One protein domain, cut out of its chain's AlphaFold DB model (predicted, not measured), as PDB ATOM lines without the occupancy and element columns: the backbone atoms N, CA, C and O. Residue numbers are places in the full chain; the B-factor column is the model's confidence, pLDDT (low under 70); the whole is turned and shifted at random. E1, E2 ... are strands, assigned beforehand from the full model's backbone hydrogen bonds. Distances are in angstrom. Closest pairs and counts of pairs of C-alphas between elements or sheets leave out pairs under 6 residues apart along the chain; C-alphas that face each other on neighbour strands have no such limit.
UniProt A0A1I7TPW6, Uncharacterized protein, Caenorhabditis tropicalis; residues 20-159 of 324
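This is residues 20 to 159 of the 324 residues of an uncharacterized protein of Caenorhabditis tropicalis (UniProt A0A1I7TPW6). Two twisted five-stranded sheets lie face to face as a sandwich, with E9 running on into E10 from an edge of one sheet to an edge of the other. A loop of residues 121 to 141, with no named element, lies beyond one end of the sandwich and adds to its length. The printed part has 140 residues with ten named strands, E1 to E10 in order along the chain, and no named helix: the class is all strand. One sheet, E3 E2 E5 E6 E10, is all antiparallel, and the other, E4 E1 E8 E7 E9, is mixed. The whole is compact, with a radius of gyration of the C-alphas of 16.5 A, and elongated, spanning 61 by 31 by 23 A.

In the antiparallel sheet, E3 is residues 45 to 53, 21.6 A long, E2 is residues 31 to 39, 26.0 A, E5 is residues 72 to 78, 19.3 A, E6 is residues 86 to 95, 26.4 A, and E10 is residues 148 to 154, 19.1 A. In the mixed sheet, E4 is residues 59 to 66, 19.5 A, E1 is residues 20 to 27, 23.5 A, E8 is residues 111 to 120, 27.6 A, E7 is residues 100 to 103, 10.1 A, and E9 is residues 142 to 145, 10.0 A. E1 begins at C-alpha 20 (-25.149, -22.127, 13.492), and E10 ends at C-alpha 154 (-16.538, -39.175, 43.577).

In the antiparallel sheet, E2 and E3 form a hairpin, with N 33 and O 51 at 2.8 A. E2 and E5 are antiparallel, with N 36 and O 75 at 2.8 A. E5 and E6 form a hairpin, with N 74 and O 93 at 2.8 A. E6 and the edge strand E10 are antiparallel, with N 90 and O 151 at 2.8 A. In the other sheet, E4 bends by 51 degrees at residue 63 and is antiparallel to E1, with N 21 and O 64 at 2.8 A. E1 and E8 are antiparallel at 169 degrees, with N 24 and O 115 at 2.8 A. E7 and E8 form a hairpin, with N 102 and O 116 at 2.8 A. E7 and the edge strand E9 are parallel at 13 degrees, with N 101 and O 142 at 2.9 A. These N and O pairs are within hydrogen-bond range. The parts of the sheets that face each other are 10.9 A apart centre to centre, and the strands of the one stand at 26 degrees to those of the other. E9 runs on into E10 at 39 degrees.

The C-alphas of Asn 135 and Thr 157, the two farthest apart, are 62.0 A apart. The printed part has no cut. The link from E8 to E9, 21 residues, is long, and in it residues 124 to 125 pair antiparallel with residues 131 to 132. The mean pLDDT of the printed part is 88.7, and residues 134 to 139 and 158 to 159 are under 70.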
ATOM      1  N   PHE A  20     -26.082 -22.156  12.380       92.69
ATOM      2  CA  PHE A  20     -25.149 -22.127  13.492       92.69
ATOM      3  C   PHE A  20     -25.807 -22.587  14.791       92.69
ATOM      4  O   PHE A  20     -27.016 -22.464  14.983       92.69
ATOM      5  N   MET A  21     -24.975 -23.103  15.690       94.44
ATOM      6  CA  MET A  21     -25.329 -23.528  17.035       94.44
ATOM      7  C   MET A  21     -24.644 -22.619  18.060       94.44
ATOM      8  O   MET A  21     -23.425 -22.467  18.031       94.44
ATOM      9  N   GLU A  22     -25.405 -22.058  18.993       95.38
ATOM     10  CA  GLU A  22     -24.911 -21.402  20.208       95.38
ATOM     11  C   GLU A  22     -25.115 -22.353  21.395       95.38
ATOM     12  O   GLU A  22     -26.199 -22.912  21.570       95.38
ATOM     13  N   ILE A  23     -24.087 -22.527  22.230       95.50
ATOM     14  CA  ILE A  23     -24.175 -23.354  23.443       95.50
ATOM     15  C   ILE A  23     -24.220 -22.426  24.653       95.50
ATOM     16  O   ILE A  23     -23.315 -21.616  24.861       95.50
ATOM     17  N   ARG A  24     -25.242 -22.556  25.497       95.69
ATOM     18  CA  ARG A  24     -25.333 -21.848  26.776       95.69
ATOM     19  C   ARG A  24     -25.202 -22.831  27.916       95.69
ATOM     20  O   ARG A  24     -25.948 -23.798  27.979       95.69
ATOM     21  N   LEU A  25     -24.280 -22.569  28.832       95.19
ATOM     22  CA  LEU A  25     -23.987 -23.455  29.952       95.19
ATOM     23  C   LEU A  25     -23.904 -22.667  31.256       95.19
ATOM     24  O   LEU A  25     -23.254 -21.625  31.325       95.19
ATOM     25  N   GLN A  26     -24.525 -23.183  32.309       95.06
ATOM     26  CA  GLN A  26     -24.497 -22.614  33.650       95.06
ATOM     27  C   GLN A  26     -24.191 -23.711  34.669       95.06
ATOM     28  O   GLN A  26     -24.679 -24.841  34.574       95.06
ATOM     29  N   SER A  27     -23.374 -23.362  35.660       93.62
ATOM     30  CA  SER A  27     -23.093 -24.228  36.798       93.62
ATOM     31  C   SER A  27     -23.414 -23.521  38.102       93.62
ATOM     32  O   SER A  27     -23.184 -22.321  38.248       93.62
ATOM     33  N   LEU A  28     -23.906 -24.283  39.078       92.50
ATOM     34  CA  LEU A  28     -24.140 -23.791  40.431       92.50
ATOM     35  C   LEU A  28     -22.824 -23.530  41.180       92.50
ATOM     36  O   LEU A  28     -22.778 -22.707  42.092       92.50
ATOM     37  N   HIS A  29     -21.746 -24.206  40.781       91.62
ATOM     38  CA  HIS A  29     -20.437 -24.115  41.417       91.62
ATOM     39  C   HIS A  29     -19.378 -23.618  40.434       91.62
ATOM     40  O   HIS A  29     -19.530 -23.691  39.217       91.62
ATOM     41  N   ARG A  30     -18.279 -23.088  40.974       92.88
ATOM     42  CA  ARG A  30     -17.116 -22.755  40.156       92.88
ATOM     43  C   ARG A  30     -16.408 -24.050  39.775       92.88
ATOM     44  O   ARG A  30     -16.030 -24.805  40.666       92.88
ATOM     45  N   GLN A  31     -16.204 -24.265  38.482       93.44
ATOM     46  CA  GLN A  31     -15.494 -25.431  37.963       93.44
ATOM     47  C   GLN A  31     -14.890 -25.139  36.592       93.44
ATOM     48  O   GLN A  31     -15.348 -24.250  35.872       93.44
ATOM     49  N   GLU A  32     -13.864 -25.895  36.233       94.75
ATOM     50  CA  GLU A  32     -13.377 -25.970  34.857       94.75
ATOM     51  C   GLU A  32     -14.185 -27.030  34.116       94.75
ATOM     52  O   GLU A  32     -14.563 -28.038  34.706       94.75
ATOM     53  N   ALA A  33     -14.494 -26.792  32.848       95.06
ATOM     54  CA  ALA A  33     -15.218 -27.736  32.017       95.06
ATOM     55  C   ALA A  33     -14.658 -27.724  30.597       95.06
ATOM     56  O   ALA A  33     -14.243 -26.680  30.096       95.06
ATOM     57  N   THR A  34     -14.679 -28.874  29.941       96.38
ATOM     58  CA  THR A  34     -14.387 -28.992  28.511       96.38
ATOM     59  C   THR A  34     -15.645 -29.456  27.807       96.38
ATOM     60  O   THR A  34     -16.268 -30.430  28.230       96.38
ATOM     61  N   ILE A  35     -16.037 -28.731  26.763       95.50
ATOM     62  CA  ILE A  35     -17.153 -29.111  25.904       95.50
ATOM     63  C   ILE A  35     -16.591 -29.640  24.602       95.50
ATOM     64  O   ILE A  35     -15.819 -28.955  23.932       95.50
ATOM     65  N   THR A  36     -17.039 -30.829  24.236       95.31
ATOM     66  CA  THR A  36     -16.671 -31.501  23.002       95.31
ATOM     67  C   THR A  36     -17.940 -31.843  22.236       95.31
ATOM     68  O   THR A  36     -18.881 -32.394  22.801       95.31
ATOM     69  N   VAL A  37     -17.980 -31.522  20.946       94.88
ATOM     70  CA  VAL A  37     -19.062 -31.927  20.044       94.88
ATOM     71  C   VAL A  37     -18.456 -32.744  18.918       94.88
ATOM     72  O   VAL A  37     -17.639 -32.247  18.138       94.88
ATOM     73  N   ASN A  38     -18.869 -34.002  18.840       93.56
ATOM     74  CA  ASN A  38     -18.441 -34.943  17.814       93.56
ATOM     75  C   ASN A  38     -19.600 -35.201  16.855       93.56
ATOM     76  O   ASN A  38     -20.750 -35.296  17.282       93.56
ATOM     77  N   ARG A  39     -19.305 -35.317  15.561       92.00
ATOM     78  CA  ARG A  39     -20.298 -35.718  14.561       92.00
ATOM     79  C   ARG A  39     -20.385 -37.240  14.518       92.00
ATOM     80  O   ARG A  39     -19.369 -37.901  14.359       92.00
ATOM     81  N   GLU A  40     -21.579 -37.800  14.620       86.38
ATOM     82  CA  GLU A  40     -21.772 -39.247  14.549       86.38
ATOM     83  C   GLU A  40     -21.378 -39.793  13.162       86.38
ATOM     84  O   GLU A  40     -21.577 -39.144  12.136       86.38
ATOM     85  N   GLY A  41     -20.754 -40.975  13.118       78.75
ATOM     86  CA  GLY A  41     -20.269 -41.597  11.875       78.75
ATOM     87  C   GLY A  41     -18.905 -41.095  11.380       78.75
ATOM     88  O   GLY A  41     -18.277 -41.746  10.545       78.75
ATOM     89  N   SER A  42     -18.391 -39.998  11.937       73.38
ATOM     90  CA  SER A  42     -17.024 -39.520  11.722       73.38
ATOM     91  C   SER A  42     -16.345 -39.341  13.075       73.38
ATOM     92  O   SER A  42     -16.828 -38.579  13.895       73.38
ATOM     93  N   ASN A  43     -15.189 -39.955  13.327       72.25
ATOM     94  CA  ASN A  43     -14.437 -39.731  14.578       72.25
ATOM     95  C   ASN A  43     -13.816 -38.312  14.665       72.25
ATOM     96  O   ASN A  43     -12.760 -38.122  15.261       72.25
ATOM     97  N   THR A  44     -14.420 -37.320  14.011       79.06
ATOM     98  CA  THR A  44     -13.959 -35.940  13.938       79.06
ATOM     99  C   THR A  44     -14.674 -35.094  14.977       79.06
ATOM    100  O   THR A  44     -15.900 -34.938  14.948       79.06
ATOM    101  N   THR A  45     -13.882 -34.493  15.852       86.00
ATOM    102  CA  THR A  45     -14.329 -33.449  16.767       86.00
ATOM    103  C   THR A  45     -14.551 -32.155  15.997       86.00
ATOM    104  O   THR A  45     -13.649 -31.656  15.326       86.00
ATOM    105  N   VAL A  46     -15.773 -31.633  16.069       86.06
ATOM    106  CA  VAL A  46     -16.182 -30.405  15.374       86.06
ATOM    107  C   VAL A  46     -15.979 -29.192  16.276       86.06
ATOM    108  O   VAL A  46     -15.624 -28.115  15.803       86.06
ATOM    109  N   ILE A  47     -16.186 -29.367  17.582       90.19
ATOM    110  CA  ILE A  47     -16.030 -28.316  18.586       90.19
ATOM    111  C   ILE A  47     -15.300 -28.920  19.780       90.19
ATOM    112  O   ILE A  47     -15.722 -29.951  20.295       90.19
ATOM    113  N   GLU A  48     -14.240 -28.261  20.236       93.44
ATOM    114  CA  GLU A  48     -13.570 -28.557  21.499       93.44
ATOM    115  C   GLU A  48     -13.225 -27.232  22.175       93.44
ATOM    116  O   GLU A  48     -12.442 -26.435  21.655       93.44
ATOM    117  N   VAL A  49     -13.873 -26.954  23.304       93.38
ATOM    118  CA  VAL A  49     -13.741 -25.677  24.003       93.38
ATOM    119  C   VAL A  49     -13.510 -25.941  25.487       93.38
ATOM    120  O   VAL A  49     -14.448 -26.341  26.180       93.38
ATOM    121  N   PRO A  50     -12.296 -25.693  26.007       94.12
ATOM    122  CA  PRO A  50     -12.071 -25.602  27.441       94.12
ATOM    123  C   PRO A  50     -12.584 -24.251  27.962       94.12
ATOM    124  O   PRO A  50     -12.333 -23.198  27.370       94.12
ATOM    125  N   LEU A  51     -13.299 -24.259  29.086       93.44
ATOM    126  CA  LEU A  51     -13.848 -23.054  29.703       93.44
ATOM    127  C   LEU A  51     -13.882 -23.119  31.236       93.44
ATOM    128  O   LEU A  51     -14.027 -24.172  31.852       93.44
ATOM    129  N   GLY A  52     -13.812 -21.945  31.864       92.81
ATOM    130  CA  GLY A  52     -14.061 -21.771  33.295       92.81
ATOM    131  C   GLY A  52     -15.498 -21.318  33.562       92.81
ATOM    132  O   GLY A  52     -15.892 -20.208  33.179       92.81
ATOM    133  N   LEU A  53     -16.271 -22.144  34.265       92.75
ATOM    134  CA  LEU A  53     -17.621 -21.825  34.722       92.75
ATOM    135  C   LEU A  53     -17.567 -21.116  36.078       92.75
ATOM    136  O   LEU A  53     -16.886 -21.544  37.013       92.75
ATOM    137  N   GLN A  54     -18.294 -20.004  36.181       92.00
ATOM    138  CA  GLN A  54     -18.493 -19.282  37.435       92.00
ATOM    139  C   GLN A  54     -19.838 -19.684  38.039       92.00
ATOM    140  O   GLN A  54     -20.802 -19.912  37.312       92.00
ATOM    141  N   ALA A  55     -19.899 -19.741  39.369       91.31
ATOM    142  CA  ALA A  55     -21.110 -20.113  40.090       91.31
ATOM    143  C   ALA A  55     -22.273 -19.165  39.749       91.31
ATOM    144  O   ALA A  55     -22.168 -17.951  39.923       91.31
ATOM    145  N   GLY A  56     -23.378 -19.728  39.263       88.31
ATOM    146  CA  GLY A  56     -24.620 -19.017  38.974       88.31
ATOM    147  C   GLY A  56     -24.596 -18.127  37.730       88.31
ATOM    148  O   GLY A  56     -25.602 -17.478  37.461       88.31
ATOM    149  N   ILE A  57     -23.521 -18.100  36.935       92.62
ATOM    150  CA  ILE A  57     -23.424 -17.235  35.747       92.62
ATOM    151  C   ILE A  57     -23.478 -18.086  34.479       92.62
ATOM    152  O   ILE A  57     -22.627 -18.948  34.265       92.62
ATOM    153  N   ALA A  58     -24.469 -17.820  33.623       92.75
ATOM    154  CA  ALA A  58     -24.593 -18.490  32.332       92.75
ATOM    155  C   ALA A  58     -23.499 -18.007  31.368       92.75
ATOM    156  O   ALA A  58     -23.345 -16.810  31.104       92.75
ATOM    157  N   ARG A  59     -22.736 -18.952  30.826       94.31
ATOM    158  CA  ARG A  59     -21.752 -18.733  29.770       94.31
ATOM    159  C   ARG A  59     -22.385 -19.036  28.426       94.31
ATOM    160  O   ARG A  59     -22.898 -20.127  28.220       94.31
ATOM    161  N   LYS A  60     -22.312 -18.067  27.518       94.56
ATOM    162  CA  LYS A  60     -22.671 -18.239  26.111       94.56
ATOM    163  C   LYS A  60     -21.402 -18.538  25.327       94.56
ATOM    164  O   LYS A  60     -20.436 -17.779  25.414       94.56
ATOM    165  N   LEU A  61     -21.407 -19.641  24.604       91.12
ATOM    166  CA  LEU A  61     -20.347 -20.070  23.708       91.12
ATOM    167  C   LEU A  61     -20.859 -19.854  22.294       91.12
ATOM    168  O   LEU A  61     -22.005 -20.201  22.024       91.12
ATOM    169  N   GLY A  62     -20.029 -19.208  21.474       83.19
ATOM    170  CA  GLY A  62     -20.426 -18.512  20.250       83.19
ATOM    171  C   GLY A  62     -21.158 -19.345  19.196       83.19
ATOM    172  O   GLY A  62     -21.482 -20.506  19.389       83.19
ATOM    173  N   ALA A  63     -21.405 -18.721  18.048       89.56
ATOM    174  CA  ALA A  63     -22.083 -19.355  16.926       89.56
ATOM    175  C   ALA A  63     -21.130 -20.308  16.183       89.56
ATOM    176  O   ALA A  63     -20.277 -19.869  15.410       89.56
ATOM    177  N   PHE A  64     -21.264 -21.608  16.429       91.44
ATOM    178  CA  PHE A  64     -20.508 -22.647  15.738       91.44
ATOM    179  C   PHE A  64     -21.262 -23.100  14.485       91.44
ATOM    180  O   PHE A  64     -22.434 -23.458  14.599       91.44
ATOM    181  N   PRO A  65     -20.634 -23.117  13.296       90.62
ATOM    182  CA  PRO A  65     -21.285 -23.643  12.102       90.62
ATOM    183  C   PRO A  65     -21.590 -25.131  12.293       90.62
ATOM    184  O   PRO A  65     -20.727 -25.895  12.734       90.62
ATOM    185  N   ILE A  66     -22.810 -25.544  11.956       90.06
ATOM    186  CA  ILE A  66     -23.251 -26.932  12.097       90.06
ATOM    187  C   ILE A  66     -24.043 -27.368  10.866       90.06
ATOM    188  O   ILE A  66     -24.702 -26.567  10.210       90.06
ATOM    189  N   ASP A  67     -23.950 -28.653  10.549       89.25
ATOM    190  CA  ASP A  67     -24.760 -29.293   9.515       89.25
ATOM    191  C   ASP A  67     -25.988 -29.936  10.171       89.25
ATOM    192  O   ASP A  67     -25.821 -30.755  11.074       89.25
ATOM    193  N   PHE A  68     -27.187 -29.555   9.727       90.19
ATOM    194  CA  PHE A  68     -28.475 -29.974  10.289       90.19
ATOM    195  C   PHE A  68     -28.900 -31.393   9.883       90.19
ATOM    196  O   PHE A  68     -29.804 -31.963  10.498       90.19
ATOM    197  N   ASP A  69     -28.249 -31.992   8.885       88.94
ATOM    198  CA  ASP A  69     -28.551 -33.360   8.456       88.94
ATOM    199  C   ASP A  69     -27.759 -34.425   9.217       88.94
ATOM    200  O   ASP A  69     -28.102 -35.607   9.169       88.94
ATOM    201  N   SER A  70     -26.746 -34.007   9.972       89.81
ATOM    202  CA  SER A  70     -25.912 -34.885  10.787       89.81
ATOM    203  C   SER A  70     -26.432 -35.010  12.225       89.81
ATOM    204  O   SER A  70     -26.972 -34.061  12.793       89.81
ATOM    205  N   THR A  71     -26.194 -36.163  12.851       92.94
ATOM    206  CA  THR A  71     -26.365 -36.350  14.303       92.94
ATOM    207  C   THR A  71     -25.058 -36.029  15.023       92.94
ATOM    208  O   THR A  71     -23.969 -36.279  14.496       92.94
ATOM    209  N   TYR A  72     -25.148 -35.468  16.226       94.25
ATOM    210  CA  TYR A  72     -23.992 -35.088  17.028       94.25
ATOM    211  C   TYR A  72     -24.088 -35.634  18.443       94.25
ATOM    212  O   TYR A  72     -25.166 -35.775  19.015       94.25
ATOM    213  N   THR A  73     -22.922 -35.867  19.031       95.50
ATOM    214  CA  THR A  73     -22.768 -36.174  20.449       95.50
ATOM    215  C   THR A  73     -22.091 -34.998  21.140       95.50
ATOM    216  O   THR A  73     -20.946 -34.661  20.832       95.50
ATOM    217  N   LEU A  74     -22.803 -34.378  22.078       95.56
ATOM    218  CA  LEU A  74     -22.278 -33.404  23.029       95.56
ATOM    219  C   LEU A  74     -21.697 -34.152  24.229       95.56
ATOM    220  O   LEU A  74     -22.381 -34.967  24.840       95.56
ATOM    221  N   SER A  75     -20.463 -33.831  24.597       95.56
ATOM    222  CA  SER A  75     -19.835 -34.253  25.844       95.56
ATOM    223  C   SER A  75     -19.393 -33.020  26.622       95.56
ATOM    224  O   SER A  75     -18.716 -32.144  26.086       95.56
ATOM    225  N   ILE A  76     -19.798 -32.934  27.885       96.19
ATOM    226  CA  ILE A  76     -19.380 -31.891  28.818       96.19
ATOM    227  C   ILE A  76     -18.658 -32.583  29.965       96.19
ATOM    228  O   ILE A  76     -19.280 -33.259  30.784       96.19
ATOM    229  N   VAL A  77     -17.348 -32.388  30.037       96.25
ATOM    230  CA  VAL A  77     -16.511 -32.943  31.099       96.25
ATOM    231  C   VAL A  77     -16.183 -31.833  32.086       96.25
ATOM    232  O   VAL A  77     -15.407 -30.931  31.774       96.25
ATOM    233  N   GLY A  78     -16.797 -31.886  33.265       93.81
ATOM    234  CA  GLY A  78     -16.551 -30.990  34.390       93.81
ATOM    235  C   GLY A  78     -15.427 -31.500  35.290       93.81
ATOM    236  O   GLY A  78     -15.291 -32.701  35.532       93.81
ATOM    237  N   GLY A  79     -14.609 -30.577  35.781       92.00
ATOM    238  CA  GLY A  79     -13.529 -30.841  36.721       92.00
ATOM    239  C   GLY A  79     -14.006 -30.979  38.168       92.00
ATOM    240  O   GLY A  79     -15.187 -31.158  38.466       92.00
ATOM    241  N   ARG A  80     -13.054 -30.879  39.096       91.12
ATOM    242  CA  ARG A  80     -13.303 -31.094  40.524       91.12
ATOM    243  C   ARG A  80     -14.210 -30.016  41.122       91.12
ATOM    244  O   ARG A  80     -13.926 -28.824  41.010       91.12
ATOM    245  N   VAL A  81     -15.228 -30.447  41.868       89.50
ATOM    246  CA  VAL A  81     -16.125 -29.598  42.665       89.50
ATOM    247  C   VAL A  81     -16.093 -30.052  44.118       89.50
ATOM    248  O   VAL A  81     -16.758 -31.008  44.525       89.50
ATOM    249  N   GLU A  82     -15.313 -29.345  44.934       84.62
ATOM    250  CA  GLU A  82     -15.042 -29.754  46.314       84.62
ATOM    251  C   GLU A  82     -16.286 -29.780  47.203       84.62
ATOM    252  O   GLU A  82     -16.386 -30.641  48.075       84.62
ATOM    253  N   GLN A  83     -17.235 -28.868  46.980       83.00
ATOM    254  CA  GLN A  83     -18.454 -28.751  47.782       83.00
ATOM    255  C   GLN A  83     -19.362 -29.978  47.652       83.00
ATOM    256  O   GLN A  83     -20.085 -30.293  48.594       83.00
ATOM    257  N   LEU A  84     -19.305 -30.656  46.504       82.00
ATOM    258  CA  LEU A  84     -20.079 -31.860  46.209       82.00
ATOM    259  C   LEU A  84     -19.248 -33.144  46.372       82.00
ATOM    260  O   LEU A  84     -19.783 -34.236  46.231       82.00
ATOM    261  N   GLY A  85     -17.943 -33.030  46.652       83.31
ATOM    262  CA  GLY A  85     -17.024 -34.172  46.671       83.31
ATOM    263  C   GLY A  85     -16.859 -34.851  45.307       83.31
ATOM    264  O   GLY A  85     -16.487 -36.021  45.252       83.31
ATOM    265  N   ILE A  86     -17.137 -34.142  44.212       86.94
ATOM    266  CA  ILE A  86     -17.005 -34.656  42.845       86.94
ATOM    267  C   ILE A  86     -15.583 -34.365  42.361       86.94
ATOM    268  O   ILE A  86     -15.128 -33.223  42.420       86.94
ATOM    269  N   ASN A  87     -14.879 -35.387  41.877       88.19
ATOM    270  CA  ASN A  87     -13.583 -35.237  41.212       88.19
ATOM    271  C   ASN A  87     -13.742 -34.893  39.734       88.19
ATOM    272  O   ASN A  87     -12.994 -34.066  39.219       88.19
ATOM    273  N   GLN A  88     -14.717 -35.516  39.078       91.94
ATOM    274  CA  GLN A  88     -15.028 -35.290  37.674       91.94
ATOM    275  C   GLN A  88     -16.509 -35.581  37.430       91.94
ATOM    276  O   GLN A  88     -17.046 -36.537  37.998       91.94
ATOM    277  N   SER A  89     -17.156 -34.779  36.589       92.81
ATOM    278  CA  SER A  89     -18.492 -35.062  36.061       92.81
ATOM    279  C   SER A  89     -18.429 -35.188  34.543       92.81
ATOM    280  O   SER A  89     -17.705 -34.446  33.883       92.81
ATOM    281  N   SER A  90     -19.175 -36.130  33.984       94.69
ATOM    282  CA  SER A  90     -19.321 -36.315  32.541       94.69
ATOM    283  C   SER A  90     -20.799 -36.238  32.200       94.69
ATOM    284  O   SER A  90     -21.596 -36.962  32.788       94.69
ATOM    285  N   HIS A  91     -21.166 -35.353  31.279       94.44
ATOM    286  CA  HIS A  91     -22.524 -35.245  30.758       94.44
ATOM    287  C   HIS A  91     -22.489 -35.505  29.257       94.44
ATOM    288  O   HIS A  91     -21.782 -34.803  28.534       94.44
ATOM    289  N   ILE A  92     -23.228 -36.505  28.790       94.88
ATOM    290  CA  ILE A  92     -23.236 -36.931  27.390       94.88
ATOM    291  C   ILE A  92     -24.662 -36.836  26.856       94.88
ATOM    292  O   ILE A  92     -25.609 -37.265  27.511       94.88
ATOM    293  N   ALA A  93     -24.820 -36.257  25.670       94.75
ATOM    294  CA  ALA A  93     -26.110 -36.118  25.011       94.75
ATOM    295  C   ALA A  93     -25.972 -36.345  23.506       94.75
ATOM    296  O   ALA A  93     -25.036 -35.839  22.890       94.75
ATOM    297  N   SER A  94     -26.921 -37.064  22.910       95.06
ATOM    298  CA  SER A  94     -27.047 -37.175  21.453       95.06
ATOM    299  C   SER A  94     -28.175 -36.273  20.965       95.06
ATOM    300  O   SER A  94     -29.230 -36.202  21.599       95.06
ATOM    301  N   PHE A  95     -27.952 -35.555  19.866       94.06
ATOM    302  CA  PHE A  95     -28.943 -34.648  19.300       94.06
ATOM    303  C   PHE A  95     -28.805 -34.510  17.784       94.06
ATOM    304  O   PHE A  95     -27.714 -34.607  17.219       94.06
ATOM    305  N   GLN A  96     -29.930 -34.209  17.138       93.06
ATOM    306  CA  GLN A  96     -29.975 -33.757  15.755       93.06
ATOM    307  C   GLN A  96     -30.349 -32.268  15.740       93.06
ATOM    308  O   GLN A  96     -31.321 -31.894  16.405       93.06
ATOM    309  N   PRO A  97     -29.598 -31.401  15.037       92.50
ATOM    310  CA  PRO A  97     -29.892 -29.975  15.008       92.50
ATOM    311  C   PRO A  97     -31.248 -29.710  14.355       92.50
ATOM    312  O   PRO A  97     -31.529 -30.179  13.252       92.50
ATOM    313  N   ILE A  98     -32.081 -28.927  15.032       91.94
ATOM    314  CA  ILE A  98     -33.361 -28.435  14.520       91.94
ATOM    315  C   ILE A  98     -33.453 -26.966  14.911       91.94
ATOM    316  O   ILE A  98     -33.152 -26.611  16.050       91.94
ATOM    317  N   ARG A  99     -33.872 -26.109  13.976       91.88
ATOM    318  CA  ARG A  99     -34.034 -24.668  14.191       91.88
ATOM    319  C   ARG A  99     -34.889 -24.402  15.437       91.88
ATOM    320  O   ARG A  99     -36.075 -24.738  15.468       91.88
ATOM    321  N   GLY A 100     -34.310 -23.721  16.422       92.94
ATOM    322  CA  GLY A 100     -34.932 -23.440  17.714       92.94
ATOM    323  C   GLY A 100     -34.013 -23.783  18.885       92.94
ATOM    324  O   GLY A 100     -32.805 -23.583  18.786       92.94
ATOM    325  N   THR A 101     -34.576 -24.254  19.996       95.12
ATOM    326  CA  THR A 101     -33.830 -24.487  21.242       95.12
ATOM    327  C   THR A 101     -33.984 -25.932  21.703       95.12
ATOM    328  O   THR A 101     -35.101 -26.419  21.862       95.12
ATOM    329  N   LEU A 102     -32.870 -26.610  21.972       95.31
ATOM    330  CA  LEU A 102     -32.841 -27.888  22.677       95.31
ATOM    331  C   LEU A 102     -32.339 -27.672  24.102       95.31
ATOM    332  O   LEU A 102     -31.252 -27.132  24.315       95.31
ATOM    333  N   SER A 103     -33.119 -28.112  25.082       94.81
ATOM    334  CA  SER A 103     -32.757 -28.025  26.497       94.81
ATOM    335  C   SER A 103     -33.227 -29.270  27.247       94.81
ATOM    336  O   SER A 103     -34.322 -29.758  26.966       94.81
ATOM    337  N   PRO A 104     -32.447 -29.782  28.206       93.50
ATOM    338  CA  PRO A 104     -32.871 -30.888  29.046       93.50
ATOM    339  C   PRO A 104     -33.959 -30.449  30.027       93.50
ATOM    340  O   PRO A 104     -33.869 -29.381  30.630       93.50
ATOM    341  N   GLU A 105     -34.957 -31.301  30.240       89.62
ATOM    342  CA  GLU A 105     -35.992 -31.082  31.262       89.62
ATOM    343  C   GLU A 105     -35.426 -31.163  32.690       89.62
ATOM    344  O   GLU A 105     -35.828 -30.418  33.588       89.62
ATOM    345  N   HIS A 106     -34.450 -32.049  32.897       87.31
ATOM    346  CA  HIS A 106     -33.776 -32.245  34.174       87.31
ATOM    347  C   HIS A 106     -32.263 -32.260  33.982       87.31
ATOM    348  O   HIS A 106     -31.741 -32.914  33.080       87.31
ATOM    349  N   LEU A 107     -31.556 -31.552  34.861       88.44
ATOM    350  CA  LEU A 107     -30.102 -31.490  34.867       88.44
ATOM    351  C   LEU A 107     -29.589 -31.806  36.267       88.44
ATOM    352  O   LEU A 107     -30.131 -31.323  37.262       88.44
ATOM    353  N   HIS A 108     -28.541 -32.616  36.338       88.19
ATOM    354  CA  HIS A 108     -27.923 -32.976  37.604       88.19
ATOM    355  C   HIS A 108     -26.735 -32.051  37.910       88.19
ATOM    356  O   HIS A 108     -25.968 -31.671  37.019       88.19
ATOM    357  N   LEU A 109     -26.561 -31.714  39.193       87.31
ATOM    358  CA  LEU A 109     -25.445 -30.894  39.681       87.31
ATOM    359  C   LEU A 109     -24.090 -31.488  39.258       87.31
ATOM    360  O   LEU A 109     -23.971 -32.702  39.183       87.31
ATOM    361  N   PRO A 110     -23.032 -30.698  39.027       89.88
ATOM    362  CA  PRO A 110     -22.897 -29.273  39.331       89.88
ATOM    363  C   PRO A 110     -23.510 -28.334  38.284       89.88
ATOM    364  O   PRO A 110     -23.510 -27.117  38.495       89.88
ATOM    365  N   LEU A 111     -23.998 -28.853  37.157       92.62
ATOM    366  CA  LEU A 111     -24.669 -28.042  36.147       92.62
ATOM    367  C   LEU A 111     -26.103 -27.727  36.580       92.62
ATOM    368  O   LEU A 111     -26.774 -28.547  37.200       92.62
ATOM    369  N   ASN A 112     -26.562 -26.517  36.271       92.75
ATOM    370  CA  ASN A 112     -27.927 -26.072  36.571       92.75
ATOM    371  C   ASN A 112     -28.608 -25.353  35.396       92.75
ATOM    372  O   ASN A 112     -29.747 -24.923  35.534       92.75
ATOM    373  N   GLY A 113     -27.932 -25.233  34.252       93.19
ATOM    374  CA  GLY A 113     -28.537 -24.765  33.012       93.19
ATOM    375  C   GLY A 113     -27.727 -25.221  31.804       93.19
ATOM    376  O   GLY A 113     -26.500 -25.127  31.812       93.19
ATOM    377  N   LEU A 114     -28.416 -25.708  30.777       95.75
ATOM    378  CA  LEU A 114     -27.848 -26.036  29.473       95.75
ATOM    379  C   LEU A 114     -28.897 -25.738  28.399       95.75
ATOM    380  O   LEU A 114     -30.025 -26.210  28.497       95.75
ATOM    381  N   GLU A 115     -28.517 -24.991  27.370       95.81
ATOM    382  CA  GLU A 115     -29.340 -24.766  26.181       95.81
ATOM    383  C   GLU A 115     -28.457 -24.865  24.938       95.81
ATOM    384  O   GLU A 115     -27.350 -24.319  24.904       95.81
ATOM    385  N   LEU A 116     -28.963 -25.530  23.907       95.94
ATOM    386  CA  LEU A 116     -28.406 -25.515  22.562       95.94
ATOM    387  C   LEU A 116     -29.378 -24.742  21.680       95.94
ATOM    388  O   LEU A 116     -30.549 -25.105  21.588       95.94
ATOM    389  N   ILE A 117     -28.917 -23.667  21.054       95.62
ATOM    390  CA  ILE A 117     -29.757 -22.803  20.227       95.62
ATOM    391  C   ILE A 117     -29.271 -22.907  18.795       95.62
ATOM    392  O   ILE A 117     -28.105 -22.642  18.522       95.62
ATOM    393  N   PHE A 118     -30.170 -23.269  17.890       94.56
ATOM    394  CA  PHE A 118     -29.890 -23.455  16.477       94.56
ATOM    395  C   PHE A 118     -30.629 -22.411  15.658       94.56
ATOM    396  O   PHE A 118     -31.860 -22.308  15.701       94.56
ATOM    397  N   GLU A 119     -29.880 -21.664  14.862       92.06
ATOM    398  CA  GLU A 119     -30.424 -20.642  13.982       92.06
ATOM    399  C   GLU A 119     -29.886 -20.817  12.566       92.06
ATOM    400  O   GLU A 119     -28.762 -21.273  12.357       92.06
ATOM    401  N   CYS A 120     -30.710 -20.463  11.583       89.88
ATOM    402  CA  CYS A 120     -30.317 -20.497  10.183       89.88
ATOM    403  C   CYS A 120     -29.521 -19.249   9.812       89.88
ATOM    404  O   CYS A 120     -29.743 -18.160  10.349       89.88
ATOM    405  N   GLU A 121     -28.634 -19.393   8.836       85.62
ATOM    406  CA  GLU A 121     -28.037 -18.253   8.156       85.62
ATOM    407  C   GLU A 121     -29.124 -17.495   7.361       85.62
ATOM    408  O   GLU A 121     -30.109 -18.083   6.930       85.62
ATOM    409  N   GLY A 122     -28.990 -16.174   7.194       80.94
ATOM    410  CA  GLY A 122     -30.119 -15.278   6.882       80.94
ATOM    411  C   GLY A 122     -30.973 -15.611   5.645       80.94
ATOM    412  O   GLY A 122     -32.157 -15.281   5.631       80.94
ATOM    413  N   ASN A 123     -30.408 -16.285   4.640       84.25
ATOM    414  CA  ASN A 123     -31.126 -16.685   3.421       84.25
ATOM    415  C   ASN A 123     -31.663 -18.129   3.478       84.25
ATOM    416  O   ASN A 123     -32.147 -18.632   2.466       84.25
ATOM    417  N   TRP A 124     -31.565 -18.797   4.627       85.94
ATOM    418  CA  TRP A 124     -32.001 -20.174   4.846       85.94
ATOM    419  C   TRP A 124     -33.103 -20.246   5.910       85.94
ATOM    420  O   TRP A 124     -33.137 -19.491   6.883       85.94
ATOM    421  N   SER A 125     -34.040 -21.166   5.712       86.19
ATOM    422  CA  SER A 125     -35.194 -21.396   6.577       86.19
ATOM    423  C   SER A 125     -35.587 -22.868   6.568       86.19
ATOM    424  O   SER A 125     -34.925 -23.704   5.957       86.19
ATOM    425  N   GLY A 126     -36.671 -23.182   7.270       84.19
ATOM    426  CA  GLY A 126     -37.090 -24.549   7.519       84.19
ATOM    427  C   GLY A 126     -36.524 -25.068   8.841       84.19
ATOM    428  O   GLY A 126     -35.659 -24.435   9.455       84.19
ATOM    429  N   PRO A 127     -37.029 -26.214   9.318       87.12
ATOM    430  CA  PRO A 127     -36.563 -26.832  10.557       87.12
ATOM    431  C   PRO A 127     -35.093 -27.266  10.480       87.12
ATOM    432  O   PRO A 127     -34.433 -27.322  11.511       87.12
ATOM    433  N   LYS A 128     -34.572 -27.526   9.276       88.19
ATOM    434  CA  LYS A 128     -33.183 -27.928   9.028       88.19
ATOM    435  C   LYS A 128     -32.348 -26.860   8.324       88.19
ATOM    436  O   LYS A 128     -31.239 -27.139   7.888       88.19
ATOM    437  N   CYS A 129     -32.877 -25.645   8.178       87.81
ATOM    438  CA  CYS A 129     -32.221 -24.591   7.406       87.81
ATOM    439  C   CYS A 129     -31.900 -25.014   5.954       87.81
ATOM    440  O   CYS A 129     -30.905 -24.595   5.382       87.81
ATOM    441  N   ASP A 130     -32.715 -25.870   5.348       84.25
ATOM    442  CA  ASP A 130     -32.523 -26.452   4.015       84.25
ATOM    443  C   ASP A 130     -33.274 -25.693   2.909       84.25
ATOM    444  O   ASP A 130     -33.024 -25.887   1.718       84.25
ATOM    445  N   VAL A 131     -34.172 -24.781   3.289       83.44
ATOM    446  CA  VAL A 131     -35.007 -24.024   2.356       83.44
ATOM    447  C   VAL A 131     -34.421 -22.636   2.145       83.44
ATOM    448  O   VAL A 131     -34.475 -21.791   3.040       83.44
ATOM    449  N   ALA A 132     -33.906 -22.377   0.942       81.94
ATOM    450  CA  ALA A 132     -33.525 -21.032   0.536       81.94
ATOM    451  C   ALA A 132     -34.767 -20.132   0.518       81.94
ATOM    452  O   ALA A 132     -35.731 -20.381  -0.209       81.94
ATOM    453  N   CYS A 133     -34.748 -19.089   1.329       75.38
ATOM    454  CA  CYS A 133     -35.855 -18.160   1.489       75.38
ATOM    455  C   CYS A 133     -35.470 -16.783   0.948       75.38
ATOM    456  O   CYS A 133     -34.323 -16.347   1.039       75.38
ATOM    457  N   GLY A 134     -36.450 -16.133   0.317       69.75
ATOM    458  CA  GLY A 134     -36.335 -14.766  -0.181       69.75
ATOM    459  C   GLY A 134     -36.497 -13.758   0.957       69.75
ATOM    460  O   GLY A 134     -35.732 -13.756   1.910       69.75
ATOM    461  N   ASN A 135     -37.511 -12.895   0.874       59.78
ATOM    462  CA  ASN A 135     -37.723 -11.844   1.877       59.78
ATOM    463  C   ASN A 135     -38.490 -12.321   3.129       59.78
ATOM    464  O   ASN A 135     -38.409 -11.661   4.161       59.78
ATOM    465  N   ASP A 136     -39.196 -13.457   3.055       59.69
ATOM    466  CA  ASP A 136     -40.031 -13.986   4.140       59.69
ATOM    467  C   ASP A 136     -39.490 -15.330   4.654       59.69
ATOM    468  O   ASP A 136     -39.791 -16.397   4.122       59.69
ATOM    469  N   CYS A 137     -38.684 -15.273   5.717       67.50
ATOM    470  CA  CYS A 137     -38.013 -16.432   6.329       67.50
ATOM    471  C   CYS A 137     -38.684 -16.883   7.644       67.50
ATOM    472  O   CYS A 137     -38.005 -17.248   8.616       67.50
ATOM    473  N   ASN A 138     -40.019 -16.835   7.709       63.72
ATOM    474  CA  ASN A 138     -40.781 -17.251   8.890       63.72
ATOM    475  C   ASN A 138     -41.018 -18.764   8.874       63.72
ATOM    476  O   ASN A 138     -42.075 -19.233   8.464       63.72
ATOM    477  N   SER A 139     -40.037 -19.529   9.354       69.25
ATOM    478  CA  SER A 139     -40.287 -20.904   9.786       69.25
ATOM    479  C   SER A 139     -40.364 -20.962  11.307       69.25
ATOM    480  O   SER A 139     -39.659 -20.233  12.012       69.25
ATOM    481  N   GLU A 140     -41.249 -21.818  11.804       76.19
ATOM    482  CA  GLU A 140     -41.485 -21.999  13.231       76.19
ATOM    483  C   GLU A 140     -40.211 -22.502  13.925       76.19
ATOM    484  O   GLU A 140     -39.499 -23.364  13.401       76.19
ATOM    485  N   ARG A 141     -39.891 -21.914  15.083       86.12
ATOM    486  CA  ARG A 141     -38.800 -22.383  15.945       86.12
ATOM    487  C   ARG A 141     -39.343 -23.497  16.821       86.12
ATOM    488  O   ARG A 141     -40.391 -23.323  17.438       86.12
ATOM    489  N   GLN A 142     -38.618 -24.602  16.900       87.00
ATOM    490  CA  GLN A 142     -39.025 -25.738  17.713       87.00
ATOM    491  C   GLN A 142     -38.269 -25.740  19.037       87.00
ATOM    492  O   GLN A 142     -37.063 -25.510  19.079       87.00
ATOM    493  N   ASN A 143     -38.987 -26.019  20.122       89.44
ATOM    494  CA  ASN A 143     -38.375 -26.294  21.413       89.44
ATOM    495  C   ASN A 143     -38.389 -27.806  21.622       89.44
ATOM    496  O   ASN A 143     -39.459 -28.414  21.637       89.44
ATOM    497  N   GLY A 144     -37.209 -28.405  21.748       88.88
ATOM    498  CA  GLY A 144     -37.045 -29.841  21.952       88.88
ATOM    499  C   GLY A 144     -36.442 -30.163  23.315       88.88
ATOM    500  O   GLY A 144     -35.717 -29.357  23.901       88.88
ATOM    501  N   ASN A 145     -36.736 -31.367  23.804       91.81
ATOM    502  CA  ASN A 145     -36.111 -31.904  25.008       91.81
ATOM    503  C   ASN A 145     -34.790 -32.596  24.644       91.81
ATOM    504  O   ASN A 145     -34.733 -33.349  23.672       91.81
ATOM    505  N   LEU A 146     -33.746 -32.353  25.433       91.94
ATOM    506  CA  LEU A 146     -32.446 -33.003  25.296       91.94
ATOM    507  C   LEU A 146     -32.257 -34.024  26.424       91.94
ATOM    508  O   LEU A 146     -32.173 -33.658  27.592       91.94
ATOM    509  N   THR A 147     -32.140 -35.305  26.092       92.25
ATOM    510  CA  THR A 147     -31.787 -36.345  27.070       92.25
ATOM    511  C   THR A 147     -30.288 -36.362  27.329       92.25
ATOM    512  O   THR A 147     -29.495 -36.444  26.392       92.25
ATOM    513  N   ILE A 148     -29.912 -36.301  28.609       92.19
ATOM    514  CA  ILE A 148     -28.519 -36.223  29.049       92.19
ATOM    515  C   ILE A 148     -28.227 -37.359  30.016       92.19
ATOM    516  O   ILE A 148     -28.838 -37.464  31.080       92.19
ATOM    517  N   GLU A 149     -27.239 -38.166  29.664       92.56
ATOM    518  CA  GLU A 149     -26.637 -39.152  30.549       92.56
ATOM    519  C   GLU A 149     -25.565 -38.461  31.387       92.56
ATOM    520  O   GLU A 149     -24.818 -37.618  30.888       92.56
ATOM    521  N   THR A 150     -25.531 -38.742  32.688       90.88
ATOM    522  CA  THR A 150     -24.606 -38.082  33.611       90.88
ATOM    523  C   THR A 150     -23.901 -39.102  34.488       90.88
ATOM    524  O   THR A 150     -24.557 -39.832  35.226       90.88
ATOM    525  N   ASP A 151     -22.572 -39.057  34.468       91.38
ATOM    526  CA  ASP A 151     -21.698 -39.894  35.278       91.38
ATOM    527  C   ASP A 151     -20.814 -39.044  36.193       91.38
ATOM    528  O   ASP A 151     -20.345 -37.961  35.825       91.38
ATOM    529  N   TYR A 152     -20.539 -39.564  37.390       89.25
ATOM    530  CA  TYR A 152     -19.702 -38.902  38.387       89.25
ATOM    531  C   TYR A 152     -18.578 -39.799  38.864       89.25
ATOM    532  O   TYR A 152     -18.786 -40.954  39.229       89.25
ATOM    533  N   THR A 153     -17.399 -39.206  38.992       88.12
ATOM    534  CA  THR A 153     -16.315 -39.772  39.789       88.12
ATOM    535  C   THR A 153     -16.256 -39.031  41.117       88.12
ATOM    536  O   THR A 153     -16.032 -37.819  41.148       88.12
ATOM    537  N   VAL A 154     -16.465 -39.746  42.222       84.12
ATOM    538  CA  VAL A 154     -16.538 -39.175  43.577       84.12
ATOM    539  C   VAL A 154     -15.216 -39.368  44.317       84.12
ATOM    540  O   VAL A 154     -14.577 -40.415  44.221       84.12
ATOM    541  N   ASP A 155     -14.816 -38.361  45.091       76.88
ATOM    542  CA  ASP A 155     -13.703 -38.457  46.030       76.88
ATOM    543  C   ASP A 155     -14.146 -39.225  47.286       76.88
ATOM    544  O   ASP A 155     -14.792 -38.682  48.189       76.88
ATOM    545  N   THR A 156     -13.799 -40.510  47.355       72.75
ATOM    546  CA  THR A 156     -14.166 -41.392  48.474       72.75
ATOM    547  C   THR A 156     -13.580 -40.937  49.813       72.75
ATOM    548  O   THR A 156     -14.110 -41.302  50.862       72.75
ATOM    549  N   THR A 157     -12.554 -40.079  49.811       73.56
ATOM    550  CA  THR A 157     -11.951 -39.543  51.041       73.56
ATOM    551  C   THR A 157     -12.834 -38.504  51.737       73.56
ATOM    552  O   THR A 157     -12.783 -38.375  52.960       73.56
ATOM    553  N   LYS A 158     -13.696 -37.802  50.988       67.00
ATOM    554  CA  LYS A 158     -14.610 -36.765  51.509       67.00
ATOM    555  C   LYS A 158     -16.014 -37.287  51.814       67.00
ATOM    556  O   LYS A 158     -16.842 -36.569  52.375       67.00
ATOM    557  N   LEU A 159     -16.274 -38.554  51.506       68.06
ATOM    558  CA  LEU A 159     -17.545 -39.228  51.759       68.06
ATOM    559  C   LEU A 159     -17.972 -39.179  53.245       68.06
ATOM    560  O   LEU A 159     -19.136 -38.875  53.509       68.06
TER     561      LEU A 159